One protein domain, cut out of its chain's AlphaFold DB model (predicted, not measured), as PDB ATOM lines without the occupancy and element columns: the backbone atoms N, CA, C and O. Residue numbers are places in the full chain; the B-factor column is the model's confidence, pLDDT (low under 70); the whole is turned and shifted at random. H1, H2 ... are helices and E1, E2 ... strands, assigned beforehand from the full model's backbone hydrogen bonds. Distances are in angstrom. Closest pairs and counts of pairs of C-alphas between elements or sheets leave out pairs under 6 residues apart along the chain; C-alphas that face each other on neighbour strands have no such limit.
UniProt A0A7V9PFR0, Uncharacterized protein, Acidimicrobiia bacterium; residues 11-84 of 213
ATOM      1  N   THR A  11      14.034  31.798 -50.282       66.25
ATOM      2  CA  THR A  11      14.597  32.665 -49.246       66.25
ATOM      3  C   THR A  11      13.766  33.939 -49.159       66.25
ATOM      4  O   THR A  11      13.268  34.432 -50.170       66.25
ATOM      5  N   ALA A  12      13.580  34.468 -47.950       63.78
ATOM      6  CA  ALA A  12      12.952  35.769 -47.740       63.78
ATOM      7  C   ALA A  12      13.869  36.669 -46.922       63.78
ATOM      8  O   ALA A  12      14.553  36.204 -46.012       63.78
ATOM      9  N   THR A  13      13.863  37.963 -47.238       62.09
ATOM     10  CA  THR A  13      14.561  38.970 -46.442       62.09
ATOM     11  C   THR A  13      13.596  39.534 -45.408       62.09
ATOM     12  O   THR A  13      12.628  40.204 -45.765       62.09
ATOM     13  N   VAL A  14      13.859  39.266 -44.131       63.56
ATOM     14  CA  VAL A  14      13.124  39.828 -42.990       63.56
ATOM     15  C   VAL A  14      14.117  40.662 -42.188       63.56
ATOM     16  O   VAL A  14      15.150  40.147 -41.766       63.56
ATOM     17  N   ASP A  15      13.852  41.962 -42.048       59.88
ATOM     18  CA  ASP A  15      14.716  42.920 -41.340       59.88
ATOM     19  C   ASP A  15      16.197  42.862 -41.768       59.88
ATOM     20  O   ASP A  15      17.112  42.845 -40.945       59.88
ATOM     21  N   GLY A  16      16.440  42.773 -43.080       67.62
ATOM     22  CA  GLY A  16      17.788  42.720 -43.659       67.62
ATOM     23  C   GLY A  16      18.492  41.362 -43.553       67.62
ATOM     24  O   GLY A  16      19.619  41.231 -44.025       67.62
ATOM     25  N   ARG A  17      17.848  40.335 -42.984       54.41
ATOM     26  CA  ARG A  17      18.389  38.972 -42.901       54.41
ATOM     27  C   ARG A  17      17.685  38.036 -43.867       54.41
ATOM     28  O   ARG A  17      16.459  38.003 -43.926       54.41
ATOM     29  N   VAL A  18      18.471  37.248 -44.593       65.44
ATOM     30  CA  VAL A  18      17.970  36.218 -45.506       65.44
ATOM     31  C   VAL A  18      17.670  34.959 -44.699       65.44
ATOM     32  O   VAL A  18      18.585  34.317 -44.187       65.44
ATOM     33  N   VAL A  19      16.393  34.606 -44.574       64.12
ATOM     34  CA  VAL A  19      15.946  33.401 -43.872       64.12
ATOM     35  C   VAL A  19      15.467  32.341 -44.870       64.12
ATOM     36  O   VAL A  19      14.747  32.671 -45.819       64.12
ATOM     37  N   PRO A  20      15.857  31.062 -44.695       63.66
ATOM     38  CA  PRO A  20      15.340  29.980 -45.518       63.66
ATOM     39  C   PRO A  20      13.872  29.730 -45.160       63.66
ATOM     40  O   PRO A  20      13.538  29.378 -44.027       63.66
ATOM     41  N   LEU A  21      12.982  29.888 -46.135       70.50
ATOM     42  CA  LEU A  21      11.582  29.528 -45.990       70.50
ATOM     43  C   LEU A  21      11.437  28.038 -46.268       70.50
ATOM     44  O   LEU A  21      11.480  27.574 -47.407       70.50
ATOM     45  N   LYS A  22      11.193  27.266 -45.209       74.44
ATOM     46  CA  LYS A  22      10.694  25.905 -45.374       74.44
ATOM     47  C   LYS A  22       9.254  26.008 -45.873       74.44
ATOM     48  O   LYS A  22       8.382  26.534 -45.179       74.44
ATOM     49  N   SER A  23       9.000  25.579 -47.104       80.31
ATOM     50  CA  SER A  23       7.640  25.434 -47.629       80.31
ATOM     51  C   SER A  23       7.200  23.980 -47.507       80.31
ATOM     52  O   SER A  23       7.899  23.076 -47.964       80.31
ATOM     53  N   ILE A  24       6.058  23.747 -46.858       88.44
ATOM     54  CA  ILE A  24       5.465  22.413 -46.722       88.44
ATOM     55  C   ILE A  24       4.250  22.328 -47.642       88.44
ATOM     56  O   ILE A  24       3.336  23.144 -47.543       88.44
ATOM     57  N   GLN A  25       4.232  21.318 -48.518       87.88
ATOM     58  CA  GLN A  25       3.206  21.131 -49.557       87.88
ATOM     59  C   GLN A  25       1.776  21.082 -48.991       87.88
ATOM     60  O   GLN A  25       0.861  21.654 -49.565       87.88
ATOM     61  N   ASN A  26       1.594  20.476 -47.814       91.25
ATOM     62  CA  ASN A  26       0.274  20.277 -47.203       91.25
ATOM     63  C   ASN A  26      -0.137  21.383 -46.215       91.25
ATOM     64  O   ASN A  26      -1.135  21.237 -45.512       91.25
ATOM     65  N   CYS A  27       0.641  22.460 -46.086       94.44
ATOM     66  CA  CYS A  27       0.299  23.561 -45.192       94.44
ATOM     67  C   CYS A  27      -0.324  24.710 -45.982       94.44
ATOM     68  O   CYS A  27       0.361  25.366 -46.764       94.44
ATOM     69  N   LEU A  28      -1.607  24.988 -45.728       95.25
ATOM     70  CA  LEU A  28      -2.349  26.052 -46.412       95.25
ATOM     71  C   LEU A  28      -1.678  27.423 -46.253       95.25
ATOM     72  O   LEU A  28      -1.576  28.167 -47.219       95.25
ATOM     73  N   THR A  29      -1.127  27.722 -45.076       95.56
ATOM     74  CA  THR A  29      -0.386  28.969 -44.837       95.56
ATOM     75  C   THR A  29       0.943  29.010 -45.600       95.56
ATOM     76  O   THR A  29       1.297  30.061 -46.121       95.56
ATOM     77  N   CYS A  30       1.667  27.886 -45.740       93.25
ATOM     78  CA  CYS A  30       2.892  27.831 -46.555       93.25
ATOM     79  C   CYS A  30       2.625  28.051 -48.049       93.25
ATOM     80  O   CYS A  30       3.480  28.616 -48.725       93.25
ATOM     81  N   GLN A  31       1.491  27.548 -48.548       94.12
ATOM     82  CA  GLN A  31       1.109  27.616 -49.963       94.12
ATOM     83  C   GLN A  31       0.329  28.890 -50.317       94.12
ATOM     84  O   GLN A  31       0.107  29.169 -51.491       94.12
ATOM     85  N   SER A  32      -0.100  29.659 -49.317       94.19
ATOM     86  CA  SER A  32      -0.863  30.883 -49.535       94.19
ATOM     87  C   SER A  32       0.016  31.986 -50.138       94.19
ATOM     88  O   SER A  32       1.135  32.200 -49.658       94.19
ATOM     89  N   PRO A  33      -0.488  32.765 -51.116       94.12
ATOM     90  CA  PRO A  33       0.209  33.961 -51.593       94.12
ATOM     91  C   PRO A  33       0.374  35.015 -50.483       94.12
ATOM     92  O   PRO A  33       1.294  35.827 -50.532       94.12
ATOM     93  N   TYR A  34      -0.456  34.950 -49.438       95.44
ATOM     94  CA  TYR A  34      -0.432  35.853 -48.289       95.44
ATOM     95  C   TYR A  34       0.533  35.404 -47.181       95.44
ATOM     96  O   TYR A  34       0.588  36.028 -46.122       95.44
ATOM     97  N   ARG A  35       1.326  34.339 -47.393       92.31
ATOM     98  CA  ARG A  35       2.259  33.798 -46.389       92.31
ATOM     99  C   ARG A  35       3.137  34.881 -45.761       92.31
ATOM    100  O   ARG A  35       3.215  34.971 -44.541       92.31
ATOM    101  N   ALA A  36       3.800  35.691 -46.586       87.69
ATOM    102  CA  ALA A  36       4.740  36.701 -46.105       87.69
ATOM    103  C   ALA A  36       4.051  37.787 -45.265       87.69
ATOM    104  O   ALA A  36       4.630  38.285 -44.302       87.69
ATOM    105  N   GLU A  37       2.815  38.144 -45.611       91.69
ATOM    106  CA  GLU A  37       2.009  39.108 -44.863       91.69
ATOM    107  C   GLU A  37       1.558  38.535 -43.518       91.69
ATOM    108  O   GLU A  37       1.746  39.179 -42.488       91.69
ATOM    109  N   VAL A  38       1.063  37.293 -43.513       93.75
ATOM    110  CA  VAL A  38       0.698  36.550 -42.297       93.75
ATOM    111  C   VAL A  38       1.888  36.437 -41.351       93.75
ATOM    112  O   VAL A  38       1.779  36.758 -40.170       93.75
ATOM    113  N   GLU A  39       3.037  35.993 -41.862       90.56
ATOM    114  CA  GLU A  39       4.249  35.812 -41.062       90.56
ATOM    115  C   GLU A  39       4.758  37.142 -40.505       90.56
ATOM    116  O   GLU A  39       5.109  37.203 -39.328       90.56
ATOM    117  N   ARG A  40       4.722  38.221 -41.297       84.00
ATOM    118  CA  ARG A  40       5.098  39.564 -40.840       84.00
ATOM    119  C   ARG A  40       4.143  40.097 -39.774       84.00
ATOM    120  O   ARG A  40       4.606  40.605 -38.761       84.00
ATOM    121  N   ALA A  41       2.835  39.961 -39.979       88.00
ATOM    122  CA  ALA A  41       1.822  40.447 -39.045       88.00
ATOM    123  C   ALA A  41       1.868  39.703 -37.699       88.00
ATOM    124  O   ALA A  41       1.657  40.295 -36.642       88.00
ATOM    125  N   LEU A  42       2.170  38.404 -37.725       87.00
ATOM    126  CA  LEU A  42       2.341  37.611 -36.508       87.00
ATOM    127  C   LEU A  42       3.695  37.863 -35.839       87.00
ATOM    128  O   LEU A  42       3.764  37.896 -34.612       87.00
ATOM    129  N   ALA A  43       4.758  38.100 -36.613       80.19
ATOM    130  CA  ALA A  43       6.034  38.569 -36.074       80.19
ATOM    131  C   ALA A  43       5.890  39.946 -35.399       80.19
ATOM    132  O   ALA A  43       6.500  40.178 -34.359       80.19
ATOM    133  N   SER A  44       5.014  40.811 -35.921       78.25
ATOM    134  CA  SER A  44       4.597  42.068 -35.293       78.25
ATOM    135  C   SER A  44       3.467  41.885 -34.267       78.25
ATOM    136  O   SER A  44       2.637  42.775 -34.105       78.25
ATOM    137  N   GLY A  45       3.377  40.717 -33.620       79.88
ATOM    138  CA  GLY A  45       2.619  40.537 -32.376       79.88
ATOM    139  C   GLY A  45       1.101  40.535 -32.518       79.88
ATOM    140  O   GLY A  45       0.390  40.450 -31.514       79.88
ATOM    141  N   ARG A  46       0.568  40.591 -33.743       87.38
ATOM    142  CA  ARG A  46      -0.881  40.568 -33.939       87.38
ATOM    143  C   ARG A  46      -1.465  39.213 -33.556       87.38
ATOM    144  O   ARG A  46      -0.832  38.168 -33.689       87.38
ATOM    145  N   SER A  47      -2.712  39.226 -33.091       90.50
ATOM    146  CA  SER A  47      -3.446  37.990 -32.806       90.50
ATOM    147  C   SER A  47      -3.816  37.267 -34.104       90.50
ATOM    148  O   SER A  47      -4.068  37.914 -35.119       90.50
ATOM    149  N   TYR A  48      -3.935  35.934 -34.080       92.75
ATOM    150  CA  TYR A  48      -4.366  35.161 -35.257       92.75
ATOM    151  C   TYR A  48      -5.685  35.679 -35.841       92.75
ATOM    152  O   TYR A  48      -5.787  35.867 -37.050       92.75
ATOM    153  N   LYS A  49      -6.657  35.982 -34.975       95.00
ATOM    154  CA  LYS A  49      -7.942  36.569 -35.360       95.00
ATOM    155  C   LYS A  49      -7.779  37.919 -36.062       95.00
ATOM    156  O   LYS A  49      -8.393  38.142 -37.098       95.00
ATOM    157  N   GLY A  50      -6.936  38.798 -35.519       94.31
ATOM    158  CA  GLY A  50      -6.651  40.102 -36.119       94.31
ATOM    159  C   GLY A  50      -5.907  40.002 -37.450       94.31
ATOM    160  O   GLY A  50      -6.116  40.835 -38.322       94.31
ATOM    161  N   VAL A  51      -5.065  38.981 -37.632       96.38
ATOM    162  CA  VAL A  51      -4.402  38.727 -38.917       96.38
ATOM    163  C   VAL A  51      -5.394  38.235 -39.959       96.38
ATOM    164  O   VAL A  51      -5.419  38.779 -41.053       96.38
ATOM    165  N   ILE A  52      -6.252  37.271 -39.616       97.31
ATOM    166  CA  ILE A  52      -7.297  36.792 -40.529       97.31
ATOM    167  C   ILE A  52      -8.278  37.904 -40.912       97.31
ATOM    168  O   ILE A  52      -8.686  37.961 -42.064       97.31
ATOM    169  N   GLY A  53      -8.636  38.786 -39.974       96.25
ATOM    170  CA  GLY A  53      -9.568  39.886 -40.231       96.25
ATOM    171  C   GLY A  53      -9.082  40.914 -41.257       96.25
ATOM    172  O   GLY A  53      -9.913  41.553 -41.894       96.25
ATOM    173  N   ASP A  54      -7.767  41.042 -41.439       96.38
ATOM    174  CA  ASP A  54      -7.174  41.990 -42.390       96.38
ATOM    175  C   ASP A  54      -6.859  41.355 -43.747       96.38
ATOM    176  O   ASP A  54      -6.607  42.068 -44.717       96.38
ATOM    177  N   LEU A  55      -6.851  40.021 -43.825       96.56
ATOM    178  CA  LEU A  55      -6.649  39.331 -45.089       96.56
ATOM    179  C   LEU A  55      -7.882  39.493 -45.986       96.56
ATOM    180  O   LEU A  55      -9.014  39.532 -45.494       96.56
ATOM    181  N   PRO A  56      -7.693  39.535 -47.313       96.38
ATOM    182  CA  PRO A  56      -8.817  39.595 -48.226       96.38
ATOM    183  C   PRO A  56      -9.691  38.330 -48.106       96.38
ATOM    184  O   PRO A  56      -9.189  37.252 -47.766       96.38
ATOM    185  N   PRO A  57     -11.007  38.421 -48.388       93.69
ATOM    186  CA  PRO A  57     -11.946  37.319 -48.153       93.69
ATOM    187  C   PRO A  57     -11.623  36.035 -48.933       93.69
ATOM    188  O   PRO A  57     -12.033  34.944 -48.538       93.69
ATOM    189  N   ASP A  58     -10.896  36.156 -50.043       95.25
ATOM    190  CA  ASP A  58     -10.470  35.057 -50.908       95.25
ATOM    191  C   ASP A  58      -9.160  34.389 -50.453       95.25
ATOM    192  O   ASP A  58      -8.723  33.415 -51.064       95.25
ATOM    193  N   ALA A  59      -8.550  34.845 -49.349       95.38
ATOM    194  CA  ALA A  59      -7.302  34.288 -48.834       95.38
ATOM    195  C   ALA A  59      -7.405  32.811 -48.429       95.38
ATOM    196  O   ALA A  59      -6.384  32.122 -48.365       95.38
ATOM    197  N   GLY A  60      -8.615  32.320 -48.134       95.88
ATOM    198  CA  GLY A  60      -8.868  30.914 -47.809       95.88
ATOM    199  C   GLY A  60      -8.173  30.422 -46.531       95.88
ATOM    200  O   GLY A  60      -8.109  29.217 -46.290       95.88
ATOM    201  N   LEU A  61      -7.645  31.337 -45.714       97.25
ATOM    202  CA  LEU A  61      -6.999  31.047 -44.439       97.25
ATOM    203  C   LEU A  61      -7.969  31.285 -43.282       97.25
ATOM    204  O   LEU A  61      -8.802  32.184 -43.309       97.25
ATOM    205  N   ASN A  62      -7.826  30.487 -42.231       97.56
ATOM    206  CA  ASN A  62      -8.517  30.686 -40.960       97.56
ATOM    207  C   ASN A  62      -7.533  30.587 -39.785       97.56
ATOM    208  O   ASN A  62      -6.380  30.177 -39.941       97.56
ATOM    209  N   GLU A  63      -8.008  30.922 -38.585       96.75
ATOM    210  CA  GLU A  63      -7.190  30.914 -37.366       96.75
ATOM    211  C   GLU A  63      -6.548  29.547 -37.088       96.75
ATOM    212  O   GLU A  63      -5.401  29.478 -36.640       96.75
ATOM    213  N   ARG A  64      -7.249  28.446 -37.399       96.88
ATOM    214  CA  ARG A  64      -6.715  27.087 -37.236       96.88
ATOM    215  C   ARG A  64      -5.518  26.851 -38.156       96.88
ATOM    216  O   ARG A  64      -4.521  26.301 -37.700       96.88
ATOM    217  N   ASN A  65      -5.582  27.291 -39.414       96.50
ATOM    218  CA  ASN A  65      -4.475  27.137 -40.365       96.50
ATOM    219  C   ASN A  65      -3.226  27.901 -39.924       96.50
ATOM    220  O   ASN A  65      -2.117  27.370 -40.015       96.50
ATOM    221  N   LEU A  66      -3.400  29.117 -39.403       95.25
ATOM    222  CA  LEU A  66      -2.302  29.892 -38.826       95.25
ATOM    223  C   LEU A  66      -1.734  29.163 -37.606       95.25
ATOM    224  O   LEU A  66      -0.544  28.868 -37.576       95.25
ATOM    225  N   LYS A  67      -2.573  28.775 -36.641       93.12
ATOM    226  CA  LYS A  67      -2.121  28.069 -35.434       93.12
ATOM    227  C   LYS A  67      -1.328  26.799 -35.761       93.12
ATOM    228  O   LYS A  67      -0.276  26.573 -35.169       93.12
ATOM    229  N   GLU A  68      -1.797  25.991 -36.710       93.88
ATOM    230  CA  GLU A  68      -1.102  24.776 -37.154       93.88
ATOM    231  C   GLU A  68       0.234  25.075 -37.850       93.88
ATOM    232  O   GLU A  68       1.208  24.361 -37.613       93.88
ATOM    233  N   HIS A  69       0.303  26.132 -38.667       93.06
ATOM    234  CA  HIS A  69       1.532  26.572 -39.342       93.06
ATOM    235  C   HIS A  69       2.654  26.904 -38.351       93.06
ATOM    236  O   HIS A  69       3.787  26.448 -38.518       93.06
ATOM    237  N   PHE A  70       2.333  27.632 -37.279       88.06
ATOM    238  CA  PHE A  70       3.316  27.999 -36.254       88.06
ATOM    239  C   PHE A  70       3.600  26.867 -35.265       88.06
ATOM    240  O   PHE A  70       4.760  26.641 -34.927       88.06
ATOM    241  N   ALA A  71       2.585  26.104 -34.846       85.44
ATOM    242  CA  ALA A  71       2.773  24.976 -33.929       85.44
ATOM    243  C   ALA A  71       3.696  23.892 -34.511       85.44
ATOM    244  O   ALA A  71       4.422  23.234 -33.771       85.44
ATOM    245  N   ARG A  72       3.697  23.725 -35.839       86.38
ATOM    246  CA  ARG A  72       4.572  22.783 -36.551       86.38
ATOM    247  C   ARG A  72       5.920  23.381 -36.970       86.38
ATOM    248  O   ARG A  72       6.661  22.730 -37.701       86.38
ATOM    249  N   GLN A  73       6.243  24.596 -36.517       84.31
ATOM    250  CA  GLN A  73       7.527  25.266 -36.759       84.31
ATOM    251  C   GLN A  73       7.886  25.390 -38.253       84.31
ATOM    252  O   GLN A  73       9.039  25.233 -38.654       84.31
ATOM    253  N   HIS A  74       6.897  25.658 -39.114       85.88
ATOM    254  CA  HIS A  74       7.152  25.861 -40.549       85.88
ATOM    255  C   HIS A  74       7.830  27.202 -40.844       85.88
ATOM    256  O   HIS A  74       8.444  27.376 -41.899       85.88
ATOM    257  N   VAL A  75       7.723  28.141 -39.907       79.31
ATOM    258  CA  VAL A  75       8.470  29.391 -39.914       79.31
ATOM    259  C   VAL A  75       9.590  29.239 -38.905       79.31
ATOM    260  O   VAL A  75       9.302  29.050 -37.719       79.31
ATOM    261  N   PRO A  76      10.855  29.377 -39.321       68.06
ATOM    262  CA  PRO A  76      11.897  29.765 -38.400       68.06
ATOM    263  C   PRO A  76      11.638  31.240 -38.100       68.06
ATOM    264  O   PRO A  76      12.314  32.118 -38.631       68.06
ATOM    265  N   LEU A  77      10.593  31.534 -37.315       62.31
ATOM    266  CA  LEU A  77      10.510  32.822 -36.651       62.31
ATOM    267  C   LEU A  77      11.774  32.832 -35.815       62.31
ATOM    268  O   LEU A  77      11.833  32.148 -34.793       62.31
ATOM    269  N   ALA A  78      12.818  33.496 -36.316       55.75
ATOM    270  CA  ALA A  78      13.981  33.793 -35.517       55.75
ATOM    271  C   ALA A  78      13.383  34.360 -34.240       55.75
ATOM    272  O   ALA A  78      12.659  35.358 -34.291       55.75
ATOM    273  N   SER A  79      13.570  33.645 -33.134       55.06
ATOM    274  CA  SER A  79      13.042  34.009 -31.824       55.06
ATOM    275  C   SER A  79      13.282  35.495 -31.552       55.06
ATOM    276  O   SER A  79      12.437  36.134 -30.948       55.06
ATOM    277  N   GLU A  80      14.345  36.055 -32.135       50.28
ATOM    278  CA  GLU A  80      14.701  37.469 -32.238       50.28
ATOM    279  C   GLU A  80      13.633  38.443 -32.769       50.28
ATOM    280  O   GLU A  80      13.588  39.556 -32.272       50.28
ATOM    281  N   GLY A  81      12.795  38.109 -33.755       55.75
ATOM    282  CA  GLY A  81      11.783  39.045 -34.285       55.75
ATOM    283  C   GLY A  81      10.597  39.208 -33.331       55.75
ATOM    284  O   GLY A  81      10.217  40.318 -32.965       55.75
ATOM    285  N   LEU A  82      10.090  38.075 -32.837       57.62
ATOM    286  CA  LEU A  82       9.090  38.041 -31.768       57.62
ATOM    287  C   LEU A  82       9.664  38.593 -30.448       57.62
ATOM    288  O   LEU A  82       8.941  39.224 -29.681       57.62
ATOM    289  N   ARG A  83      10.965  38.383 -30.192       54.69
ATOM    290  CA  ARG A  83      11.719  38.937 -29.059       54.69
ATOM    291  C   ARG A  83      11.839  40.458 -29.159       54.69
ATOM    292  O   ARG A  83      11.401  41.116 -28.232       54.69
ATOM    293  N   ARG A  84      12.308  41.015 -30.282       57.91
ATOM    294  CA  ARG A  84      12.424  42.470 -30.510       57.91
ATOM    295  C   ARG A  84      11.104  43.190 -30.349       57.91
ATOM    296  O   ARG A  84      11.065  44.299 -29.836       57.91
TER     297      ARG A  84
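What this domain is: This is residues 11 to 84 of the 213 residues of an uncharacterized protein of Acidimicrobiia bacterium (UniProt A0A7V9PFR0). Four short helices, H1 to H4, form a small cluster, a nearly closed ring in which H2, H3, H4 and H1 touch in turn and H1 comes close to H2. At the other end of the domain, past H2, lie a small two-stranded hairpin, E1 and E2, and the last helix, H5, apart from each other. The printed part has 74 residues, with two named strands and then five named helices in the order E1 E2 H1 H2 H3 H4 H5; the sheet, E1 - E2, is antiparallel, and the class is mixed, helices and strands. The whole is compact, with a radius of gyration of the C-alphas of 11.6 A and spans of 31 by 25 by 20 A.

How they stand to each other: E1, residues 11 to 14, and E2, residues 17 to 21, form a hairpin over a tight link, with directions 136 degrees apart. N 12 and O 19 are 3.0 A apart and N 19 and O 12 are 2.8 A apart, both within hydrogen-bond range. H1, residues 28 to 31, is close to but not clearly touching H2, residues 35 to 43; their closest C-alphas, Thr 29 and Arg 35, are 5.7 A apart. E1 and H2 are near each other. H2 touches H3, residues 48 to 54, at a steep tilt of 55 degrees, opposite ways, with the C-alphas of Ala 41 and Val 51 closest at 6.5 A. H3 touches H4, residues 63 to 71, at a steep tilt of 53 degrees, opposite ways, with the C-alphas of Tyr 48 and Glu 63 closest at 5.5 A. H4 touches H1, with the C-alphas of Thr 29 and His 69 closest at 6.3 A. H5, residues 79 to 84, is close to but not clearly touching H2, with the C-alphas of Ala 43 and Leu 82 closest at 5.3 A; it is apart from H4 and E1, for instance. Every O i to N i+4 pair is within hydrogen-bond range in H2, H4 and H5, and 2 of 3 are in H3; H1 is too short for such a pair.

Where its parts are: E1 begins at C-alpha 11, (14.597, 32.665, -49.246), and is 9.6 A long; E2 is 12.0 A. H1 measures 5.2 A, H2 12.0 A, H3 10.3 A and H4 12.1 A. H2 begins at C-alpha 35, (2.259, 33.798, -46.389). H5, 8.6 A long, ends at C-alpha 84, (12.424, 42.470, -30.510).

The domain as a whole: The two C-alphas farthest apart, those of Asp 58 and Arg 84, are 31.5 A apart. The printed part has no cut, and no link is long. Mean pLDDT of the printed part is 83.0; residues 11 to 20 and 76 to 84 are under 70.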